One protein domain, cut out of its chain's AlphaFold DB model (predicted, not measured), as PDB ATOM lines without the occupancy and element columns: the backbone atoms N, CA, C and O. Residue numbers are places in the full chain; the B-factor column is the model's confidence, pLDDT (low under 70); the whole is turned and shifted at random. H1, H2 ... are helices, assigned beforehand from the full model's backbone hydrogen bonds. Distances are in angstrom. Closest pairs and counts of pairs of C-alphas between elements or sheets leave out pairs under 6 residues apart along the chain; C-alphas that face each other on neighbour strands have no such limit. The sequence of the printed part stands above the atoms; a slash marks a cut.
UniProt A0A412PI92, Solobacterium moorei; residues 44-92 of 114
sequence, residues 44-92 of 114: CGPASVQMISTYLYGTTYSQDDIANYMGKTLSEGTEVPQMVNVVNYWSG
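This is residues 44 to 92 of the 114 residues of a protein of Solobacterium moorei (UniProt A0A412PI92). Two longer helices, H1 and H3, run side by side the same way, and a short helix, H2, stands crosswise to both beside them, the three centres making a triangle. The link from H2 to H3 loops out to one end of the long axis, at Ser 75. The printed part has 49 residues with three named helices, in the order H1, H2, H3, and no named strand; its class is all helix. It is compact, with a radius of gyration of the C-alphas of 9.7 A, yet elongated in outline, spanning 29 by 17 by 13 A.

H1 holds residues 44 to 57 and measures 20.0 A from C-alpha 44 at (20.060, 75.226, 84.163) to C-alpha 57. H2 holds residues 63 to 69 and begins with C-alpha 63 at (11.463, 74.816, 88.158). H3 holds residues 80 to 91 and measures 16.6 A, ending with C-alpha 91 at (16.401, 67.666, 102.412).

H1 touches H2 with residues 46 to 50 alone; their closest C-alphas, those of Pro 46 and Gln 63, are 5.1 A apart. The lines of H1 and H2 are about perpendicular, at 90 degrees. H1 also touches H3, the closest C-alphas being those of Val 49 and Met 83, at 6.5 A. H1 and H3 run the same way at a shallow tilt of 26 degrees. H2 and H3 are close but not clearly touching, with the C-alphas of Tyr 69 and Val 86 closest at 6.8 A, and are about perpendicular at 86 degrees. In H1, H2 and H3 every O i to N i+4 pair is within hydrogen-bond range.

The two C-alphas farthest apart, those of Ser 75 and Gly 92, are 28.9 A apart. The printed part has no cut. The link from H1 to H2 is tight, with 5 residues, and that from H2 to H3 is short, with 10. The mean pLDDT of the printed part is 85.0, and residues 72 to 74 are under 70.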
ATOM      1  N   CYS A  44      19.110  76.329  83.977       91.06
ATOM      2  CA  CYS A  44      20.060  75.226  84.163       91.06
ATOM      3  C   CYS A  44      20.262  74.859  85.651       91.06
ATOM      4  O   CYS A  44      20.353  73.676  85.990       91.06
ATOM      5  N   GLY A  45      20.256  75.853  86.549       90.31
ATOM      6  CA  GLY A  45      20.300  75.660  88.004       90.31
ATOM      7  C   GLY A  45      19.037  74.983  88.554       90.31
ATOM      8  O   GLY A  45      19.147  73.899  89.135       90.31
ATOM      9  N   PRO A  46      17.837  75.558  88.336       92.50
ATOM     10  CA  PRO A  46      16.568  74.951  88.732       92.50
ATOM     11  C   PRO A  46      16.363  73.519  88.232       92.50
ATOM     12  O   PRO A  46      16.027  72.645  89.029       92.50
ATOM     13  N   ALA A  47      16.643  73.239  86.956       93.81
ATOM     14  CA  ALA A  47      16.554  71.887  86.406       93.81
ATOM     15  C   ALA A  47      17.503  70.912  87.123       93.81
ATOM     16  O   ALA A  47      17.100  69.814  87.503       93.81
ATOM     17  N   SER A  48      18.744  71.331  87.394       91.75
ATOM     18  CA  SER A  48      19.713  70.506  88.130       91.75
ATOM     19  C   SER A  48      19.238  70.188  89.551       91.75
ATOM     20  O   SER A  48      19.365  69.053  90.011       91.75
ATOM     21  N   VAL A  49      18.643  71.158  90.250       90.44
ATOM     22  CA  VAL A  49      18.075  70.929  91.588       90.44
ATOM     23  C   VAL A  49      16.833  70.040  91.524       90.44
ATOM     24  O   VAL A  49      16.704  69.149  92.358       90.44
ATOM     25  N   GLN A  50      15.978  70.175  90.508       93.12
ATOM     26  CA  GLN A  50      14.819  69.297  90.299       93.12
ATOM     27  C   GLN A  50      15.237  67.824  90.168       93.12
ATOM     28  O   GLN A  50      14.647  66.941  90.800       93.12
ATOM     29  N   MET A  51      16.291  67.569  89.387       91.56
ATOM     30  CA  MET A  51      16.903  66.250  89.222       91.56
ATOM     31  C   MET A  51      17.399  65.689  90.565       91.56
ATOM     32  O   MET A  51      17.044  64.569  90.943       91.56
ATOM     33  N   ILE A  52      18.174  66.481  91.313       89.12
ATOM     34  CA  ILE A  52      18.758  66.094  92.606       89.12
ATOM     35  C   ILE A  52      17.671  65.833  93.656       89.12
ATOM     36  O   ILE A  52      17.691  64.790  94.308       89.12
ATOM     37  N   SER A  53      16.703  66.738  93.807       85.38
ATOM     38  CA  SER A  53      15.621  66.607  94.787       85.38
ATOM     39  C   SER A  53      14.729  65.401  94.505       85.38
ATOM     40  O   SER A  53      14.381  64.672  95.436       85.38
ATOM     41  N   THR A  54      14.428  65.132  93.230       87.12
ATOM     42  CA  THR A  54      13.648  63.947  92.853       87.12
ATOM     43  C   THR A  54      14.425  62.666  93.152       87.12
ATOM     44  O   THR A  54      13.858  61.719  93.690       87.12
ATOM     45  N   TYR A  55      15.727  62.636  92.858       87.06
ATOM     46  CA  TYR A  55      16.569  61.471  93.132       87.06
ATOM     47  C   TYR A  55      16.712  61.175  94.630       87.06
ATOM     48  O   TYR A  55      16.601  60.024  95.044       87.06
ATOM     49  N   LEU A  56      16.970  62.201  95.441       83.38
ATOM     50  CA  LEU A  56      17.293  62.023  96.855       83.38
ATOM     51  C   LEU A  56      16.055  61.846  97.739       83.38
ATOM     52  O   LEU A  56      16.124  61.112  98.722       83.38
ATOM     53  N   TYR A  57      14.939  62.507  97.407       79.94
ATOM     54  CA  TYR A  57      13.772  62.593  98.298       79.94
ATOM     55  C   TYR A  57      12.472  62.103  97.659       79.94
ATOM     56  O   TYR A  57      11.453  62.043  98.337       79.94
ATOM     57  N   GLY A  58      12.473  61.770  96.364       81.88
ATOM     58  CA  GLY A  58      11.267  61.355  95.641       81.88
ATOM     59  C   GLY A  58      10.258  62.481  95.388       81.88
ATOM     60  O   GLY A  58       9.201  62.225  94.816       81.88
ATOM     61  N   THR A  59      10.575  63.720  95.781       82.56
ATOM     62  CA  THR A  59       9.721  64.896  95.572       82.56
ATOM     63  C   THR A  59      10.202  65.693  94.369       82.56
ATOM     64  O   THR A  59      11.363  66.104  94.305       82.56
ATOM     65  N   THR A  60       9.288  65.963  93.441       89.81
ATOM     66  CA  THR A  60       9.542  66.794  92.261       89.81
ATOM     67  C   THR A  60       8.873  68.153  92.435       89.81
ATOM     68  O   THR A  60       7.652  68.263  92.373       89.81
ATOM     69  N   TYR A  61       9.684  69.187  92.650       88.75
ATOM     70  CA  TYR A  61       9.243  70.586  92.651       88.75
ATOM     71  C   TYR A  61       9.277  71.157  91.227       88.75
ATOM     72  O   TYR A  61      10.047  70.677  90.390       88.75
ATOM     73  N   SER A  62       8.450  72.166  90.938       93.19
ATOM     74  CA  SER A  62       8.500  72.872  89.649       93.19
ATOM     75  C   SER A  62       9.772  73.723  89.541       93.19
ATOM     76  O   SER A  62      10.311  74.165  90.558       93.19
ATOM     77  N   GLN A  63      10.270  73.973  88.326       92.81
ATOM     78  CA  GLN A  63      11.463  74.816  88.158       92.81
ATOM     79  C   GLN A  63      11.209  76.269  88.567       92.81
ATOM     80  O   GLN A  63      12.125  76.915  89.075       92.81
ATOM     81  N   ASP A  64       9.968  76.746  88.451       91.44
ATOM     82  CA  ASP A  64       9.553  78.056  88.956       91.44
ATOM     83  C   ASP A  64       9.614  78.131  90.490       91.44
ATOM     84  O   ASP A  64      10.165  79.089  91.035       91.44
ATOM     85  N   ASP A  65       9.111  77.121  91.214       90.19
ATOM     86  CA  ASP A  65       9.197  77.080  92.684       90.19
ATOM     87  C   ASP A  65      10.654  77.054  93.147       90.19
ATOM     88  O   ASP A  65      11.033  77.778  94.071       90.19
ATOM     89  N   ILE A  66      11.481  76.257  92.465       90.44
ATOM     90  CA  ILE A  66      12.922  76.179  92.704       90.44
ATOM     91  C   ILE A  66      13.577  77.548  92.484       90.44
ATOM     92  O   ILE A  66      14.281  78.042  93.366       90.44
ATOM     93  N   ALA A  67      13.327  78.185  91.340       88.56
ATOM     94  CA  ALA A  67      13.889  79.489  91.000       88.56
ATOM     95  C   ALA A  67      13.442  80.587  91.978       88.56
ATOM     96  O   ALA A  67      14.242  81.446  92.359       88.56
ATOM     97  N   ASN A  68      12.186  80.548  92.427       87.12
ATOM     98  CA  ASN A  68      11.667  81.456  93.447       87.12
ATOM     99  C   ASN A  68      12.402  81.269  94.780       87.12
ATOM    100  O   ASN A  68      12.813  82.258  95.389       87.12
ATOM    101  N   TYR A  69      12.640  80.022  95.194       86.19
ATOM    102  CA  TYR A  69      13.383  79.705  96.417       86.19
ATOM    103  C   TYR A  69      14.859  80.115  96.356       86.19
ATOM    104  O   TYR A  69      15.446  80.489  97.368       86.19
ATOM    105  N   MET A  70      15.453  80.097  95.162       84.12
ATOM    106  CA  MET A  70      16.822  80.564  94.917       84.12
ATOM    107  C   MET A  70      16.959  82.096  94.937       84.12
ATOM    108  O   MET A  70      18.080  82.595  94.888       84.12
ATOM    109  N   GLY A  71      15.855  82.849  95.029       77.56
ATOM    110  CA  GLY A  71      15.867  84.317  95.018       77.56
ATOM    111  C   GLY A  71      15.703  84.947  93.629       77.56
ATOM    112  O   GLY A  71      16.122  86.084  93.438       77.56
ATOM    113  N   LYS A  72      15.044  84.233  92.701       67.38
ATOM    114  CA  LYS A  72      14.921  84.494  91.254       67.38
ATOM    115  C   LYS A  72      16.237  84.321  90.505       67.38
ATOM    116  O   LYS A  72      17.154  85.127  90.601       67.38
ATOM    117  N   THR A  73      16.266  83.291  89.669       62.31
ATOM    118  CA  THR A  73      17.276  83.115  88.629       62.31
ATOM    119  C   THR A  73      17.195  84.293  87.657       62.31
ATOM    120  O   THR A  73      16.206  84.433  86.934       62.31
ATOM    121  N   LEU A  74      18.204  85.166  87.671       68.25
ATOM    122  CA  LEU A  74      18.351  86.222  86.668       68.25
ATOM    123  C   LEU A  74      18.574  85.579  85.290       68.25
ATOM    124  O   LEU A  74      18.871  84.389  85.190       68.25
ATOM    125  N   SER A  75      18.494  86.362  84.213       70.19
ATOM    126  CA  SER A  75      18.798  85.880  82.853       70.19
ATOM    127  C   SER A  75      20.200  85.265  82.705       70.19
ATOM    128  O   SER A  75      20.480  84.603  81.712       70.19
ATOM    129  N   GLU A  76      21.074  85.491  83.684       71.69
ATOM    130  CA  GLU A  76      22.450  84.998  83.764       71.69
ATOM    131  C   GLU A  76      22.563  83.601  84.403       71.69
ATOM    132  O   GLU A  76      23.620  82.977  84.329       71.69
ATOM    133  N   GLY A  77      21.482  83.076  84.990       73.31
ATOM    134  CA  GLY A  77      21.463  81.785  85.675       73.31
ATOM    135  C   GLY A  77      21.470  81.903  87.202       73.31
ATOM    136  O   GLY A  77      21.138  82.942  87.774       73.31
ATOM    137  N   THR A  78      21.752  80.780  87.865       82.12
ATOM    138  CA  THR A  78      21.746  80.639  89.331       82.12
ATOM    139  C   THR A  78      23.164  80.367  89.806       82.12
ATOM    140  O   THR A  78      23.864  79.534  89.227       82.12
ATOM    141  N   GLU A  79      23.574  81.010  90.896       83.31
ATOM    142  CA  GLU A  79      24.863  80.723  91.513       83.31
ATOM    143  C   GLU A  79      24.828  79.400  92.293       83.31
ATOM    144  O   GLU A  79      23.866  79.074  92.992       83.31
ATOM    145  N   VAL A  80      25.926  78.644  92.244       82.62
ATOM    146  CA  VAL A  80      26.033  77.335  92.911       82.62
ATOM    147  C   VAL A  80      25.696  77.372  94.417       82.62
ATOM    148  O   VAL A  80      25.005  76.460  94.878       82.62
ATOM    149  N   PRO A  81      26.076  78.403  95.207       84.25
ATOM    150  CA  PRO A  81      25.681  78.491  96.615       84.25
ATOM    151  C   PRO A  81      24.160  78.498  96.834       84.25
ATOM    152  O   PRO A  81      23.671  77.895  97.788       84.25
ATOM    153  N   GLN A  82      23.392  79.123  95.937       87.69
ATOM    154  CA  GLN A  82      21.928  79.150  96.024       87.69
ATOM    155  C   GLN A  82      21.341  77.756  95.784       87.69
ATOM    156  O   GLN A  82      20.412  77.345  96.478       87.69
ATOM    157  N   MET A  83      21.926  76.992  94.856       88.75
ATOM    158  CA  MET A  83      21.527  75.606  94.599       88.75
ATOM    159  C   MET A  83      21.748  74.715  95.824       88.75
ATOM    160  O   MET A  83      20.858  73.951  96.192       88.75
ATOM    161  N   VAL A  84      22.896  74.853  96.496       88.06
ATOM    162  CA  VAL A  84      23.206  74.104  97.727       88.06
ATOM    163  C   VAL A  84      22.218  74.435  98.844       88.06
ATOM    164  O   VAL A  84      21.727  73.524  99.510       88.06
ATOM    165  N   ASN A  85      21.884  75.715  99.027       87.56
ATOM    166  CA  ASN A  85      20.925  76.142 100.046       87.56
ATOM    167  C   ASN A  85      19.550  75.495  99.847       87.56
ATOM    168  O   ASN A  85      18.970  75.001 100.811       87.56
ATOM    169  N   VAL A  86      19.049  75.447  98.608       87.06
ATOM    170  CA  VAL A  86      17.749  74.830  98.301       87.06
ATOM    171  C   VAL A  86      17.772  73.319  98.526       87.06
ATOM    172  O   VAL A  86      16.856  72.780  99.148       87.06
ATOM    173  N   VAL A  87      18.835  72.635  98.093       87.31
ATOM    174  CA  VAL A  87      18.983  71.189  98.318       87.31
ATOM    175  C   VAL A  87      19.000  70.877  99.815       87.31
ATOM    176  O   VAL A  87      18.249  70.016 100.262       87.31
ATOM    177  N   ASN A  88      19.791  71.600 100.611       87.12
ATOM    178  CA  ASN A  88      19.843  71.442 102.068       87.12
ATOM    179  C   ASN A  88      18.490  71.747 102.740       87.12
ATOM    180  O   ASN A  88      18.010  70.972 103.567       87.12
ATOM    181  N   TYR A  89      17.822  72.826 102.330       87.06
ATOM    182  CA  TYR A  89      16.527  73.208 102.886       87.06
ATOM    183  C   TYR A  89      15.461  72.116 102.691       87.06
ATOM    184  O   TYR A  89      14.831  71.691 103.658       87.06
ATOM    185  N   TRP A  90      15.289  71.599 101.471       82.88
ATOM    186  CA  TRP A  90      14.270  70.573 101.195       82.88
ATOM    187  C   TRP A  90      14.629  69.176 101.668       82.88
ATOM    188  O   TRP A  90      13.745  68.346 101.871       82.88
ATOM    189  N   SER A  91      15.914  68.920 101.854       80.50
ATOM    190  CA  SER A  91      16.401  67.666 102.412       80.50
ATOM    191  C   SER A  91      16.353  67.614 103.934       80.50
ATOM    192  O   SER A  91      16.582  66.553 104.512       80.50
ATOM    193  N   GLY A  92      16.084  68.749 104.588       83.19
ATOM    194  CA  GLY A  92      16.132  68.859 106.041       83.19
ATOM    195  C   GLY A  92      17.526  68.593 106.614       83.19
ATOM    196  O   GLY A  92      17.636  68.174 107.766       83.19
TER     197      GLY A  92